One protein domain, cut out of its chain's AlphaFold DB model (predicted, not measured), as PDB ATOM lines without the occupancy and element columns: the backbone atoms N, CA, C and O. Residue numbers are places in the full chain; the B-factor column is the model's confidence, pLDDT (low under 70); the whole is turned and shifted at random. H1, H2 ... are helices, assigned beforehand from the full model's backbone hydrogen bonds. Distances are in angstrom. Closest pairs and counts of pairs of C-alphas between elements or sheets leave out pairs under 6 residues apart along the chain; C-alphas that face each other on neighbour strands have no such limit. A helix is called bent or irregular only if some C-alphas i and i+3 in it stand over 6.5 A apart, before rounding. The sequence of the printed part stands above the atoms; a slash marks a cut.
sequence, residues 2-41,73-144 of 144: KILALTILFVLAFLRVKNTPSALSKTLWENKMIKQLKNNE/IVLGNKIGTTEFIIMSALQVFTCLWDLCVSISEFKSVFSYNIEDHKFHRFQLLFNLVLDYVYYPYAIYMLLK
ATOM      1  N   LYS A   2     -26.732   7.245 -63.501       82.00
ATOM      2  CA  LYS A   2     -25.353   7.086 -64.037       82.00
ATOM      3  C   LYS A   2     -24.531   8.394 -63.986       82.00
ATOM      4  O   LYS A   2     -23.417   8.368 -63.488       82.00
ATOM      5  N   ILE A   3     -25.112   9.530 -64.392       89.44
ATOM      6  CA  ILE A   3     -24.431  10.847 -64.398       89.44
ATOM      7  C   ILE A   3     -24.013  11.293 -62.989       89.44
ATOM      8  O   ILE A   3     -22.886  11.734 -62.791       89.44
ATOM      9  N   LEU A   4     -24.898  11.136 -61.999       92.31
ATOM     10  CA  LEU A   4     -24.599  11.490 -60.608       92.31
ATOM     11  C   LEU A   4     -23.460  10.627 -60.041       92.31
ATOM     12  O   LEU A   4     -22.524  11.169 -59.467       92.31
ATOM     13  N   ALA A   5     -23.486   9.309 -60.278       93.75
ATOM     14  CA  ALA A   5     -22.402   8.418 -59.862       93.75
ATOM     15  C   ALA A   5     -21.067   8.767 -60.537       93.75
ATOM     16  O   ALA A   5     -20.046   8.836 -59.862       93.75
ATOM     17  N   LEU A   6     -21.079   9.056 -61.843       96.44
ATOM     18  CA  LEU A   6     -19.892   9.521 -62.564       96.44
ATOM     19  C   LEU A   6     -19.351  10.827 -61.979       96.44
ATOM     20  O   LEU A   6     -18.153  10.938 -61.755       96.44
ATOM     21  N   THR A   7     -20.225  11.789 -61.682       96.25
ATOM     22  CA  THR A   7     -19.827  13.076 -61.090       96.25
ATOM     23  C   THR A   7     -19.133  12.868 -59.746       96.25
ATOM     24  O   THR A   7     -18.055  13.412 -59.525       96.25
ATOM     25  N   ILE A   8     -19.707  12.028 -58.876       96.75
ATOM     26  CA  ILE A   8     -19.099  11.673 -57.587       96.75
ATOM     27  C   ILE A   8     -17.733  11.012 -57.804       96.75
ATOM     28  O   ILE A   8     -16.755  11.447 -57.204       96.75
ATOM     29  N   LEU A   9     -17.632  10.024 -58.701       97.00
ATOM     30  CA  LEU A   9     -16.368   9.338 -58.997       97.00
ATOM     31  C   LEU A   9     -15.289  10.295 -59.512       97.00
ATOM     32  O   LEU A   9     -14.141  10.188 -59.092       97.00
ATOM     33  N   PHE A  10     -15.639  11.248 -60.378       96.44
ATOM     34  CA  PHE A  10     -14.693  12.259 -60.854       96.44
ATOM     35  C   PHE A  10     -14.200  13.162 -59.722       96.44
ATOM     36  O   PHE A  10     -13.001  13.430 -59.635       96.44
ATOM     37  N   VAL A  11     -15.099  13.601 -58.835       96.75
ATOM     38  CA  VAL A  11     -14.725  14.398 -57.658       96.75
ATOM     39  C   VAL A  11     -13.791  13.597 -56.748       96.75
ATOM     40  O   VAL A  11     -12.732  14.103 -56.375       96.75
ATOM     41  N   LEU A  12     -14.127  12.343 -56.441       96.88
ATOM     42  CA  LEU A  12     -13.305  11.464 -55.604       96.88
ATOM     43  C   LEU A  12     -11.926  11.204 -56.227       96.88
ATOM     44  O   LEU A  12     -10.907  11.370 -55.553       96.88
ATOM     45  N   ALA A  13     -11.869  10.893 -57.523       96.44
ATOM     46  CA  ALA A  13     -10.616  10.674 -58.240       96.44
ATOM     47  C   ALA A  13      -9.729  11.928 -58.231       96.44
ATOM     48  O   ALA A  13      -8.533  11.848 -57.944       96.44
ATOM     49  N   PHE A  14     -10.310  13.104 -58.476       96.44
ATOM     50  CA  PHE A  14      -9.570  14.363 -58.445       96.44
ATOM     51  C   PHE A  14      -9.029  14.679 -57.043       96.44
ATOM     52  O   PHE A  14      -7.861  15.047 -56.889       96.44
ATOM     53  N   LEU A  15      -9.851  14.493 -56.004       94.69
ATOM     54  CA  LEU A  15      -9.424  14.655 -54.614       94.69
ATOM     55  C   LEU A  15      -8.293  13.684 -54.257       94.69
ATOM     56  O   LEU A  15      -7.335  14.089 -53.590       94.69
ATOM     57  N   ARG A  16      -8.353  12.436 -54.736       95.44
ATOM     58  CA  ARG A  16      -7.292  11.445 -54.528       95.44
ATOM     59  C   ARG A  16      -5.980  11.877 -55.174       95.44
ATOM     60  O   ARG A  16      -4.957  11.901 -54.489       95.44
ATOM     61  N   VAL A  17      -6.002  12.297 -56.440       94.75
ATOM     62  CA  VAL A  17      -4.807  12.795 -57.146       94.75
ATOM     63  C   VAL A  17      -4.200  13.986 -56.402       94.75
ATOM     64  O   VAL A  17      -3.007  13.988 -56.100       94.75
ATOM     65  N   LYS A  18      -5.027  14.956 -55.997       93.56
ATOM     66  CA  LYS A  18      -4.585  16.122 -55.219       93.56
ATOM     67  C   LYS A  18      -3.921  15.737 -53.890       93.56
ATOM     68  O   LYS A  18      -2.973  16.395 -53.465       93.56
ATOM     69  N   ASN A  19      -4.408  14.693 -53.220       91.12
ATOM     70  CA  ASN A  19      -3.907  14.255 -51.912       91.12
ATOM     71  C   ASN A  19      -2.768  13.222 -51.986       91.12
ATOM     72  O   ASN A  19      -2.154  12.926 -50.956       91.12
ATOM     73  N   THR A  20      -2.443  12.714 -53.175       92.56
ATOM     74  CA  THR A  20      -1.436  11.662 -53.385       92.56
ATOM     75  C   THR A  20      -0.053  12.000 -52.818       92.56
ATOM     76  O   THR A  20       0.501  11.159 -52.108       92.56
ATOM     77  N   PRO A  21       0.503  13.217 -53.003       90.75
ATOM     78  CA  PRO A  21       1.819  13.541 -52.452       90.75
ATOM     79  C   PRO A  21       1.882  13.399 -50.923       90.75
ATOM     80  O   PRO A  21       2.837  12.838 -50.391       90.75
ATOM     81  N   SER A  22       0.832  13.838 -50.216       89.56
ATOM     82  CA  SER A  22       0.720  13.681 -48.758       89.56
ATOM     83  C   SER A  22       0.403  12.250 -48.315       89.56
ATOM     84  O   SER A  22       0.660  11.909 -47.172       89.56
ATOM     85  N   ALA A  23      -0.141  11.400 -49.187       88.88
ATOM     86  CA  ALA A  23      -0.357   9.990 -48.863       88.88
ATOM     87  C   ALA A  23       0.949   9.176 -48.933       88.88
ATOM     88  O   ALA A  23       1.118   8.207 -48.197       88.88
ATOM     89  N   LEU A  24       1.883   9.581 -49.801       91.75
ATOM     90  CA  LEU A  24       3.130   8.856 -50.060       91.75
ATOM     91  C   LEU A  24       4.336   9.364 -49.258       91.75
ATOM     92  O   LEU A  24       5.264   8.595 -49.009       91.75
ATOM     93  N   SER A  25       4.343  10.637 -48.850       93.25
ATOM     94  CA  SER A  25       5.478  11.259 -48.161       93.25
ATOM     95  C   SER A  25       5.091  11.788 -46.785       93.25
ATOM     96  O   SER A  25       4.280  12.709 -46.669       93.25
ATOM     97  N   LYS A  26       5.749  11.251 -45.749       93.00
ATOM     98  CA  LYS A  26       5.588  11.700 -44.360       93.00
ATOM     99  C   LYS A  26       5.918  13.189 -44.214       93.00
ATOM    100  O   LYS A  26       5.129  13.921 -43.641       93.00
ATOM    101  N   THR A  27       7.013  13.661 -44.812       94.06
ATOM    102  CA  THR A  27       7.409  15.078 -44.752       94.06
ATOM    103  C   THR A  27       6.367  16.000 -45.389       94.06
ATOM    104  O   THR A  27       6.055  17.061 -44.853       94.06
ATOM    105  N   LEU A  28       5.795  15.611 -46.536       94.00
ATOM    106  CA  LEU A  28       4.742  16.406 -47.180       94.00
ATOM    107  C   LEU A  28       3.442  16.388 -46.371       94.00
ATOM    108  O   LEU A  28       2.752  17.407 -46.306       94.00
ATOM    109  N   TRP A  29       3.119  15.252 -45.756       95.31
ATOM    110  CA  TRP A  29       2.000  15.134 -44.831       95.31
ATOM    111  C   TRP A  29       2.183  16.039 -43.607       95.31
ATOM    112  O   TRP A  29       1.305  16.856 -43.345       95.31
ATOM    113  N   GLU A  30       3.337  15.990 -42.936       94.06
ATOM    114  CA  GLU A  30       3.652  16.829 -41.770       94.06
ATOM    115  C   GLU A  30       3.557  18.317 -42.114       94.06
ATOM    116  O   GLU A  30       2.869  19.068 -41.429       94.06
ATOM    117  N   ASN A  31       4.154  18.749 -43.228       94.69
ATOM    118  CA  ASN A  31       4.082  20.144 -43.670       94.69
ATOM    119  C   ASN A  31       2.638  20.606 -43.924       94.69
ATOM    120  O   ASN A  31       2.270  21.737 -43.590       94.69
ATOM    121  N   LYS A  32       1.810  19.736 -44.513       93.44
ATOM    122  CA  LYS A  32       0.390  20.015 -44.758       93.44
ATOM    123  C   LYS A  32      -0.391  20.096 -43.446       93.44
ATOM    124  O   LYS A  32      -1.153  21.047 -43.277       93.44
ATOM    125  N   MET A  33      -0.155  19.162 -42.525       92.81
ATOM    126  CA  MET A  33      -0.772  19.137 -41.198       92.81
ATOM    127  C   MET A  33      -0.397  20.376 -40.387       92.81
ATOM    128  O   MET A  33      -1.284  21.098 -39.950       92.81
ATOM    129  N   ILE A  34       0.890  20.721 -40.284       94.00
ATOM    130  CA  ILE A  34       1.360  21.928 -39.581       94.00
ATOM    131  C   ILE A  34       0.678  23.186 -40.133       94.00
ATOM    132  O   ILE A  34       0.273  24.065 -39.373       94.00
ATOM    133  N   LYS A  35       0.527  23.289 -41.459       94.38
ATOM    134  CA  LYS A  35      -0.165  24.422 -42.086       94.38
ATOM    135  C   LYS A  35      -1.649  24.474 -41.705       94.38
ATOM    136  O   LYS A  35      -2.159  25.567 -41.467       94.38
ATOM    137  N   GLN A  36      -2.326  23.329 -41.654       91.69
ATOM    138  CA  GLN A  36      -3.726  23.235 -41.229       91.69
ATOM    139  C   GLN A  36      -3.882  23.585 -39.747       91.69
ATOM    140  O   GLN A  36      -4.688  24.453 -39.427       91.69
ATOM    141  N   LEU A  37      -3.057  23.006 -38.872       92.25
ATOM    142  CA  LEU A  37      -3.078  23.259 -37.431       92.25
ATOM    143  C   LEU A  37      -2.857  24.742 -37.114       92.25
ATOM    144  O   LEU A  37      -3.665  25.335 -36.413       92.25
ATOM    145  N   LYS A  38      -1.855  25.388 -37.728       93.06
ATOM    146  CA  LYS A  38      -1.617  26.834 -37.557       93.06
ATOM    147  C   LYS A  38      -2.783  27.698 -38.037       93.06
ATOM    148  O   LYS A  38      -3.017  28.773 -37.490       93.06
ATOM    149  N   ASN A  39      -3.470  27.292 -39.102       92.69
ATOM    150  CA  ASN A  39      -4.623  28.038 -39.601       92.69
ATOM    151  C   ASN A  39      -5.826  27.883 -38.662       92.69
ATOM    152  O   ASN A  39      -6.487  28.866 -38.344       92.69
ATOM    153  N   ASN A  40      -6.056  26.663 -38.184       88.94
ATOM    154  CA  ASN A  40      -7.114  26.323 -37.244       88.94
ATOM    155  C   ASN A  40      -6.921  27.024 -35.895       88.94
ATOM    156  O   ASN A  40      -7.847  27.656 -35.395       88.94
ATOM    157  N   GLU A  41      -5.703  26.991 -35.352       90.81
ATOM    158  CA  GLU A  41      -5.332  27.686 -34.119       90.81
ATOM    159  C   GLU A  41      -5.607  29.190 -34.237       90.81
ATOM    160  O   GLU A  41      -6.236  29.780 -33.362       90.81
ATOM    161  N   ILE A  73     -21.528   0.193 -52.055       97.12
ATOM    162  CA  ILE A  73     -22.440  -0.964 -52.116       97.12
ATOM    163  C   ILE A  73     -23.365  -0.854 -53.332       97.12
ATOM    164  O   ILE A  73     -23.486  -1.790 -54.125       97.12
ATOM    165  N   VAL A  74     -24.008   0.303 -53.507       96.12
ATOM    166  CA  VAL A  74     -24.933   0.544 -54.623       96.12
ATOM    167  C   VAL A  74     -24.197   0.468 -55.960       96.12
ATOM    168  O   VAL A  74     -24.719  -0.108 -56.916       96.12
ATOM    169  N   LEU A  75     -22.987   1.023 -56.042       95.62
ATOM    170  CA  LEU A  75     -22.180   0.996 -57.257       95.62
ATOM    171  C   LEU A  75     -21.710  -0.425 -57.592       95.62
ATOM    172  O   LEU A  75     -21.818  -0.840 -58.747       95.62
ATOM    173  N   GLY A  76     -21.275  -1.181 -56.581       95.56
ATOM    174  CA  GLY A  76     -20.915  -2.595 -56.676       95.56
ATOM    175  C   GLY A  76     -22.035  -3.434 -57.281       95.56
ATOM    176  O   GLY A  76     -21.848  -4.078 -58.314       95.56
ATOM    177  N   ASN A  77     -23.228  -3.339 -56.692       93.75
ATOM    178  CA  ASN A  77     -24.421  -4.053 -57.152       93.75
ATOM    179  C   ASN A  77     -24.855  -3.638 -58.560       93.75
ATOM    180  O   ASN A  77     -25.363  -4.455 -59.322       93.75
ATOM    181  N   LYS A  78     -24.663  -2.366 -58.917       92.81
ATOM    182  CA  LYS A  78     -25.058  -1.845 -60.224       92.81
ATOM    183  C   LYS A  78     -24.167  -2.333 -61.364       92.81
ATOM    184  O   LYS A  78     -24.680  -2.551 -62.457       92.81
ATOM    185  N   ILE A  79     -22.856  -2.432 -61.145       94.06
ATOM    186  CA  ILE A  79     -21.919  -2.934 -62.162       94.06
ATOM    187  C   ILE A  79     -21.953  -4.466 -62.204       94.06
ATOM    188  O   ILE A  79     -21.922  -5.046 -63.285       94.06
ATOM    189  N   GLY A  80     -22.070  -5.124 -61.048       91.44
ATOM    190  CA  GLY A  80     -22.472  -6.530 -60.941       91.44
ATOM    191  C   GLY A  80     -21.428  -7.581 -61.336       91.44
ATOM    192  O   GLY A  80     -21.658  -8.765 -61.112       91.44
ATOM    193  N   THR A  81     -20.274  -7.195 -61.886       94.38
ATOM    194  CA  THR A  81     -19.160  -8.125 -62.145       94.38
ATOM    195  C   THR A  81     -18.492  -8.539 -60.835       94.38
ATOM    196  O   THR A  81     -18.283  -7.686 -59.967       94.38
ATOM    197  N   THR A  82     -18.093  -9.805 -60.710       94.62
ATOM    198  CA  THR A  82     -17.470 -10.356 -59.497       94.62
ATOM    199  C   THR A  82     -16.266  -9.537 -59.034       94.62
ATOM    200  O   THR A  82     -16.173  -9.190 -57.857       94.62
ATOM    201  N   GLU A  83     -15.381  -9.150 -59.952       93.25
ATOM    202  CA  GLU A  83     -14.188  -8.354 -59.657       93.25
ATOM    203  C   GLU A  83     -14.564  -6.991 -59.066       93.25
ATOM    204  O   GLU A  83     -13.998  -6.553 -58.064       93.25
ATOM    205  N   PHE A  84     -15.563  -6.326 -59.650       95.12
ATOM    206  CA  PHE A  84     -16.015  -5.018 -59.183       95.12
ATOM    207  C   PHE A  84     -16.743  -5.078 -57.837       95.12
ATOM    208  O   PHE A  84     -16.600  -4.165 -57.020       95.12
ATOM    209  N   ILE A  85     -17.487  -6.153 -57.572       96.44
ATOM    210  CA  ILE A  85     -18.108  -6.392 -56.263       96.44
ATOM    211  C   ILE A  85     -17.021  -6.544 -55.194       96.44
ATOM    212  O   ILE A  85     -17.109  -5.894 -54.154       96.44
ATOM    213  N   ILE A  86     -15.965  -7.320 -55.466       96.94
ATOM    214  CA  ILE A  86     -14.827  -7.480 -54.546       96.94
ATOM    215  C   ILE A  86     -14.161  -6.131 -54.272       96.94
ATOM    216  O   ILE A  86     -13.957  -5.771 -53.115       96.94
ATOM    217  N   MET A  87     -13.865  -5.340 -55.308       96.88
ATOM    218  CA  MET A  87     -13.247  -4.026 -55.097       96.88
ATOM    219  C   MET A  87     -14.171  -3.052 -54.355       96.88
ATOM    220  O   MET A  87     -13.696  -2.258 -53.549       96.88
ATOM    221  N   SER A  88     -15.486  -3.131 -54.570       97.38
ATOM    222  CA  SER A  88     -16.462  -2.324 -53.824       97.38
ATOM    223  C   SER A  88     -16.522  -2.736 -52.353       97.38
ATOM    224  O   SER A  88     -16.599  -1.878 -51.480       97.38
ATOM    225  N   ALA A  89     -16.420  -4.034 -52.056       97.88
ATOM    226  CA  ALA A  89     -16.311  -4.523 -50.685       97.88
ATOM    227  C   ALA A  89     -15.008  -4.059 -50.010       97.88
ATOM    228  O   ALA A  89     -15.032  -3.674 -48.843       97.88
ATOM    229  N   LEU A  90     -13.889  -4.023 -50.744       98.06
ATOM    230  CA  LEU A  90     -12.637  -3.446 -50.246       98.06
ATOM    231  C   LEU A  90     -12.780  -1.947 -49.949       98.06
ATOM    232  O   LEU A  90     -12.292  -1.498 -48.918       98.06
ATOM    233  N   GLN A  91     -13.490  -1.189 -50.790       97.94
ATOM    234  CA  GLN A  91     -13.765   0.230 -50.535       97.94
ATOM    235  C   GLN A  91     -14.598   0.430 -49.258       97.94
ATOM    236  O   GLN A  91     -14.261   1.245 -48.399       97.94
ATOM    237  N   VAL A  92     -15.637  -0.386 -49.065       98.19
ATOM    238  CA  VAL A  92     -16.424  -0.395 -47.819       98.19
ATOM    239  C   VAL A  92     -15.544  -0.715 -46.608       98.19
ATOM    240  O   VAL A  92     -15.653  -0.051 -45.579       98.19
ATOM    241  N   PHE A  93     -14.642  -1.692 -46.728       97.38
ATOM    242  CA  PHE A  93     -13.688  -2.015 -45.669       97.38
ATOM    243  C   PHE A  93     -12.785  -0.822 -45.330       97.38
ATOM    244  O   PHE A  93     -12.577  -0.547 -44.150       97.38
ATOM    245  N   THR A  94     -12.299  -0.077 -46.327       96.50
ATOM    246  CA  THR A  94     -11.484   1.120 -46.071       96.50
ATOM    247  C   THR A  94     -12.256   2.217 -45.343       96.50
ATOM    248  O   THR A  94     -11.720   2.769 -44.390       96.50
ATOM    249  N   CYS A  95     -13.527   2.458 -45.685       96.56
ATOM    250  CA  CYS A  95     -14.380   3.402 -44.951       96.56
ATOM    251  C   CYS A  95     -14.576   2.990 -43.484       96.56
ATOM    252  O   CYS A  95     -14.475   3.806 -42.570       96.56
ATOM    253  N   LEU A  96     -14.822   1.700 -43.231       96.06
ATOM    254  CA  LEU A  96     -14.939   1.183 -41.865       96.06
ATOM    255  C   LEU A  96     -13.621   1.307 -41.095       96.06
ATOM    256  O   LEU A  96     -13.627   1.628 -39.907       96.06
ATOM    257  N   TRP A  97     -12.493   1.079 -41.767       95.38
ATOM    258  CA  TRP A  97     -11.180   1.232 -41.159       95.38
ATOM    259  C   TRP A  97     -10.865   2.696 -40.822       95.38
ATOM    260  O   TRP A  97     -10.417   2.984 -39.711       95.38
ATOM    261  N   ASP A  98     -11.192   3.625 -41.722       92.38
ATOM    262  CA  ASP A  98     -11.072   5.071 -41.509       92.38
ATOM    263  C   ASP A  98     -11.962   5.534 -40.334       92.38
ATOM    264  O   ASP A  98     -11.508   6.309 -39.485       92.38
ATOM    265  N   LEU A  99     -13.179   4.991 -40.198       92.38
ATOM    266  CA  LEU A  99     -14.050   5.218 -39.035       92.38
ATOM    267  C   LEU A  99     -13.436   4.707 -37.727       92.38
ATOM    268  O   LEU A  99     -13.406   5.442 -36.740       92.38
ATOM    269  N   CYS A 100     -12.935   3.468 -37.705       91.56
ATOM    270  CA  CYS A 100     -12.285   2.885 -36.528       91.56
ATOM    271  C   CYS A 100     -11.114   3.750 -36.049       91.56
ATOM    272  O   CYS A 100     -11.017   4.052 -34.857       91.56
ATOM    273  N   VAL A 101     -10.255   4.183 -36.976       91.06
ATOM    274  CA  VAL A 101      -9.115   5.050 -36.663       91.06
ATOM    275  C   VAL A 101      -9.595   6.402 -36.145       91.06
ATOM    276  O   VAL A 101      -9.169   6.814 -35.068       91.06
ATOM    277  N   SER A 102     -10.549   7.037 -36.830       87.88
ATOM    278  CA  SER A 102     -11.104   8.339 -36.434       87.88
ATOM    279  C   SER A 102     -11.717   8.325 -35.032       87.88
ATOM    280  O   SER A 102     -11.549   9.278 -34.279       87.88
ATOM    281  N   ILE A 103     -12.398   7.239 -34.652       87.69
ATOM    282  CA  ILE A 103     -12.958   7.069 -33.305       87.69
ATOM    283  C   ILE A 103     -11.840   6.861 -32.276       87.69
ATOM    284  O   ILE A 103     -11.864   7.481 -31.212       87.69
ATOM    285  N   SER A 104     -10.851   6.015 -32.580       87.31
ATOM    286  CA  SER A 104      -9.743   5.726 -31.656       87.31
ATOM    287  C   SER A 104      -8.834   6.932 -31.398       87.31
ATOM    288  O   SER A 104      -8.319   7.095 -30.293       87.31
ATOM    289  N   GLU A 105      -8.683   7.801 -32.395       88.06
ATOM    290  CA  GLU A 105      -7.810   8.976 -32.372       88.06
ATOM    291  C   GLU A 105      -8.612  10.281 -32.248       88.06
ATOM    292  O   GLU A 105      -8.083  11.371 -32.432       88.06
ATOM    293  N   PHE A 106      -9.893  10.201 -31.877       84.06
ATOM    294  CA  PHE A 106     -10.790  11.355 -31.842       84.06
ATOM    295  C   PHE A 106     -10.213  12.537 -31.047       84.06
ATOM    296  O   PHE A 106     -10.246  13.668 -31.517       84.06
ATOM    297  N   LYS A 107      -9.624  12.284 -29.871       80.19
ATOM    298  CA  LYS A 107      -9.054  13.349 -29.032       80.19
ATOM    299  C   LYS A 107      -7.829  14.020 -29.654       80.19
ATOM    300  O   LYS A 107      -7.654  15.221 -29.469       80.19
ATOM    301  N   SER A 108      -6.986  13.274 -30.367       82.19
ATOM    302  CA  SER A 108      -5.771  13.842 -30.958       82.19
ATOM    303  C   SER A 108      -6.065  14.701 -32.185       82.19
ATOM    304  O   SER A 108      -5.353  15.675 -32.409       82.19
ATOM    305  N   VAL A 109      -7.158  14.429 -32.908       81.81
ATOM    306  CA  VAL A 109      -7.602  15.212 -34.080       81.81
ATOM    307  C   VAL A 109      -7.891  16.688 -33.749       81.81
ATOM    308  O   VAL A 109      -7.794  17.541 -34.630       81.81
ATOM    309  N   PHE A 110      -8.217  17.017 -32.494       84.31
ATOM    310  CA  PHE A 110      -8.479  18.401 -32.055       84.31
ATOM    311  C   PHE A 110      -7.286  19.071 -31.374       84.31
ATOM    312  O   PHE A 110      -7.397  20.221 -30.945       84.31
ATOM    313  N   SER A 111      -6.154  18.376 -31.267       86.44
ATOM    314  CA  SER A 111      -4.927  18.963 -30.745       86.44
ATOM    315  C   SER A 111      -4.289  19.896 -31.772       86.44
ATOM    316  O   SER A 111      -4.345  19.654 -32.973       86.44
ATOM    317  N   TYR A 112      -3.628  20.956 -31.305       86.56
ATOM    318  CA  TYR A 112      -2.755  21.769 -32.158       86.56
ATOM    319  C   TYR A 112      -1.315  21.237 -32.203       86.56
ATOM    320  O   TYR A 112      -0.502  21.742 -32.981       86.56
ATOM    321  N   ASN A 113      -0.988  20.210 -31.411       87.19
ATOM    322  CA  ASN A 113       0.324  19.580 -31.434       87.19
ATOM    323  C   ASN A 113       0.419  18.563 -32.583       87.19
ATOM    324  O   ASN A 113      -0.400  17.651 -32.718       87.19
ATOM    325  N   ILE A 114       1.456  18.703 -33.409       86.31
ATOM    326  CA  ILE A 114       1.724  17.782 -34.517       86.31
ATOM    327  C   ILE A 114       2.089  16.375 -34.023       86.31
ATOM    328  O   ILE A 114       1.790  15.405 -34.710       86.31
ATOM    329  N   GLU A 115       2.687  16.253 -32.836       88.12
ATOM    330  CA  GLU A 115       3.119  14.965 -32.272       88.12
ATOM    331  C   GLU A 115       1.945  14.050 -31.904       88.12
ATOM    332  O   GLU A 115       2.088  12.829 -31.926       88.12
ATOM    333  N   ASP A 116       0.770  14.631 -31.651       88.56
ATOM    334  CA  ASP A 116      -0.451  13.877 -31.356       88.56
ATOM    335  C   ASP A 116      -1.042  13.225 -32.620       88.56
ATOM    336  O   ASP A 116      -1.883  12.328 -32.537       88.56
ATOM    337  N   HIS A 117      -0.603  13.654 -33.808       88.31
ATOM    338  CA  HIS A 117      -1.122  13.180 -35.083       88.31
ATOM    339  C   HIS A 117      -0.255  12.059 -35.649       88.31
ATOM    340  O   HIS A 117       0.952  12.201 -35.857       88.31
ATOM    341  N   LYS A 118      -0.894  10.938 -35.991       90.31
ATOM    342  CA  LYS A 118      -0.198   9.759 -36.496       90.31
ATOM    343  C   LYS A 118      -0.269   9.656 -38.016       90.31
ATOM    344  O   LYS A 118      -1.328   9.713 -38.635       90.31
ATOM    345  N   PHE A 119       0.889   9.423 -38.628       91.12
ATOM    346  CA  PHE A 119       0.972   9.109 -40.051       91.12
ATOM    347  C   PHE A 119       0.720   7.613 -40.296       91.12
ATOM    348  O   PHE A 119       1.638   6.789 -40.225       91.12
ATOM    349  N   HIS A 120      -0.525   7.250 -40.615       91.75
ATOM    350  CA  HIS A 120      -0.939   5.871 -40.917       91.75
ATOM    351  C   HIS A 120      -0.525   5.427 -42.325       91.75
ATOM    352  O   HIS A 120      -1.351   5.203 -43.207       91.75
ATOM    353  N   ARG A 121       0.787   5.290 -42.555       90.19
ATOM    354  CA  ARG A 121       1.372   5.017 -43.882       90.19
ATOM    355  C   ARG A 121       0.725   3.841 -44.616       90.19
ATOM    356  O   ARG A 121       0.480   3.943 -45.813       90.19
ATOM    357  N   PHE A 122       0.488   2.728 -43.921       90.94
ATOM    358  CA  PHE A 122      -0.067   1.524 -44.543       90.94
ATOM    359  C   PHE A 122      -1.498   1.750 -45.035       90.94
ATOM    360  O   PHE A 122      -1.794   1.468 -46.190       90.94
ATOM    361  N   GLN A 123      -2.349   2.327 -44.190       93.25
ATOM    362  CA  GLN A 123      -3.727   2.680 -44.530       93.25
ATOM    363  C   GLN A 123      -3.779   3.676 -45.690       93.25
ATOM    364  O   GLN A 123      -4.483   3.452 -46.669       93.25
ATOM    365  N   LEU A 124      -2.957   4.729 -45.642       92.81
ATOM    366  CA  LEU A 124      -2.879   5.715 -46.718       92.81
ATOM    367  C   LEU A 124      -2.455   5.087 -48.048       92.81
ATOM    368  O   LEU A 124      -3.053   5.396 -49.076       92.81
ATOM    369  N   LEU A 125      -1.448   4.208 -48.039       93.69
ATOM    370  CA  LEU A 125      -0.954   3.543 -49.244       93.69
ATOM    371  C   LEU A 125      -1.958   2.522 -49.788       93.69
ATOM    372  O   LEU A 125      -2.156   2.458 -50.998       93.69
ATOM    373  N   PHE A 126      -2.617   1.767 -48.911       94.81
ATOM    374  CA  PHE A 126      -3.662   0.825 -49.296       94.81
ATOM    375  C   PHE A 126      -4.846   1.547 -49.954       94.81
ATOM    376  O   PHE A 126      -5.193   1.230 -51.091       94.81
ATOM    377  N   ASN A 127      -5.385   2.585 -49.301       95.19
ATOM    378  CA  ASN A 127      -6.495   3.386 -49.831       95.19
ATOM    379  C   ASN A 127      -6.093   4.080 -51.143       95.19
ATOM    380  O   ASN A 127      -6.894   4.193 -52.065       95.19
ATOM    381  N   LEU A 128      -4.839   4.532 -51.258       95.38
ATOM    382  CA  LEU A 128      -4.314   5.123 -52.488       95.38
ATOM    383  C   LEU A 128      -4.372   4.132 -53.652       95.38
ATOM    384  O   LEU A 128      -4.972   4.438 -54.678       95.38
ATOM    385  N   VAL A 129      -3.751   2.961 -53.497       96.25
ATOM    386  CA  VAL A 129      -3.700   1.942 -54.554       96.25
ATOM    387  C   VAL A 129      -5.110   1.517 -54.947       96.25
ATOM    388  O   VAL A 129      -5.420   1.474 -56.138       96.25
ATOM    389  N   LEU A 130      -5.971   1.263 -53.960       97.06
ATOM    390  CA  LEU A 130      -7.346   0.857 -54.208       97.06
ATOM    391  C   LEU A 130      -8.112   1.918 -55.007       97.06
ATOM    392  O   LEU A 130      -8.754   1.573 -55.991       97.06
ATOM    393  N   ASP A 131      -7.994   3.197 -54.660       97.19
ATOM    394  CA  ASP A 131      -8.678   4.286 -55.362       97.19
ATOM    395  C   ASP A 131      -8.191   4.478 -56.802       97.19
ATOM    396  O   ASP A 131      -8.994   4.717 -57.708       97.19
ATOM    397  N   TYR A 132      -6.881   4.345 -57.026       96.81
ATOM    398  CA  TYR A 132      -6.286   4.446 -58.361       96.81
ATOM    399  C   TYR A 132      -6.709   3.310 -59.296       96.81
ATOM    400  O   TYR A 132      -6.675   3.485 -60.512       96.81
ATOM    401  N   VAL A 133      -7.133   2.171 -58.750       96.62
ATOM    402  CA  VAL A 133      -7.724   1.074 -59.526       96.62
ATOM    403  C   VAL A 133      -9.241   1.247 -59.631       96.62
ATOM    404  O   VAL A 133      -9.804   1.175 -60.724       96.62
ATOM    405  N   TYR A 134      -9.906   1.519 -58.507       97.62
ATOM    406  CA  TYR A 134     -11.358   1.519 -58.389       97.62
ATOM    407  C   TYR A 134     -12.014   2.619 -59.215       97.62
ATOM    408  O   TYR A 134     -12.904   2.321 -60.011       97.62
ATOM    409  N   TYR A 135     -11.597   3.883 -59.068       97.19
ATOM    410  CA  TYR A 135     -12.306   4.987 -59.721       97.19
ATOM    411  C   TYR A 135     -12.210   4.943 -61.248       97.19
ATOM    412  O   TYR A 135     -13.261   5.036 -61.887       97.19
ATOM    413  N   PRO A 136     -11.027   4.762 -61.873       96.19
ATOM    414  CA  PRO A 136     -10.947   4.695 -63.330       96.19
ATOM    415  C   PRO A 136     -11.739   3.516 -63.894       96.19
ATOM    416  O   PRO A 136     -12.447   3.667 -64.890       96.19
ATOM    417  N   TYR A 137     -11.677   2.360 -63.228       95.75
ATOM    418  CA  TYR A 137     -12.406   1.178 -63.664       95.75
ATOM    419  C   TYR A 137     -13.924   1.344 -63.500       95.75
ATOM    420  O   TYR A 137     -14.675   1.039 -64.424       95.75
ATOM    421  N   ALA A 138     -14.386   1.923 -62.388       96.00
ATOM    422  CA  ALA A 138     -15.791   2.264 -62.179       96.00
ATOM    423  C   ALA A 138     -16.312   3.241 -63.244       96.00
ATOM    424  O   ALA A 138     -17.392   3.041 -63.797       96.00
ATOM    425  N   ILE A 139     -15.537   4.287 -63.555       96.31
ATOM    426  CA  ILE A 139     -15.876   5.274 -64.588       96.31
ATOM    427  C   ILE A 139     -15.993   4.586 -65.950       96.31
ATOM    428  O   ILE A 139     -17.008   4.751 -66.625       96.31
ATOM    429  N   TYR A 140     -15.001   3.778 -66.326       94.94
ATOM    430  CA  TYR A 140     -15.018   3.011 -67.571       94.94
ATOM    431  C   TYR A 140     -16.262   2.115 -67.673       94.94
ATOM    432  O   TYR A 140     -16.986   2.170 -68.667       94.94
ATOM    433  N   MET A 141     -16.560   1.351 -66.621       94.19
ATOM    434  CA  MET A 141     -17.700   0.433 -66.589       94.19
ATOM    435  C   MET A 141     -19.056   1.152 -66.618       94.19
ATOM    436  O   MET A 141     -20.023   0.606 -67.137       94.19
ATOM    437  N   LEU A 142     -19.153   2.371 -66.081       93.00
ATOM    438  CA  LEU A 142     -20.386   3.163 -66.128       93.00
ATOM    439  C   LEU A 142     -20.629   3.838 -67.484       93.00
ATOM    440  O   LEU A 142     -21.797   4.072 -67.825       93.00
ATOM    441  N   LEU A 143     -19.556   4.192 -68.200       92.50
ATOM    442  CA  LEU A 143     -19.602   4.784 -69.541       92.50
ATOM    443  C   LEU A 143     -19.881   3.744 -70.631       92.50
ATOM    444  O   LEU A 143     -20.439   4.102 -71.667       92.50
ATOM    445  N   LYS A 144     -19.513   2.488 -70.378       86.31
ATOM    446  CA  LYS A 144     -19.928   1.333 -71.173       86.31
ATOM    447  C   LYS A 144     -21.438   1.066 -71.035       86.31
ATOM    448  O   LYS A 144     -22.001   0.576 -72.035       86.31
TER     449      LYS A 144
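What this domain is: This is residues 2 to 41 and 73 to 144 of the 144 residues of an uncharacterized protein of Clostridium sp. AF22-10 (UniProt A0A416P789). Three long helices make an elongated body: H6 lies between H1 and H4 and runs opposite ways to both. H2 turns off at one end of H1, and short H3 folds back on H4. The 112 printed residues, all helix in class with H1 to H6 and no named strand, are only just loose, close to compact: radius of gyration of the C-alphas 16.2 A, spans 47 by 24 by 22 A.

How they stand to each other: Start at H1, residues 2 to 24, irregular, with C-alphas 18 and 21 7.4 A apart; it touches H6, residues 121 to 143, at a shallow tilt of 27 degrees, closest at C-alphas 23 and 124, 5.4 A. H2, residues 26 to 41, touches H1 only at the corner, closest at C-alphas 29 and 22, 4.4 A. H3, residues 73 to 79, and H4, residues 82 to 104, form a helical hairpin, closest at C-alphas 76 and 85, 4.7 A. H4 touches H6 with residues 84 to 94 alone, at a steep tilt of 38 degrees, closest at C-alphas 94 and 127, 6.6 A. H5, residues 106 to 109, touches no helix. Every O i to N i+4 pair is within hydrogen-bond range in H2, H3 and H4, 17 of 19 in H1 and 18 of 19 in H6; H5 is too short.

Where its parts are: Find C-alpha 2 at (-25.353, 7.086, -64.037); H1 runs 31.8 A. H4 and H6 each run 33.1 A, H6 to C-alpha 143 at (-19.602, 4.784, -69.541).

The domain as a whole: Residues 42 to 72 are cut out, a 37.9 A gap between C-alphas 41 and 73. The H5 to H6 link is long; no printed residue is under 70 in pLDDT.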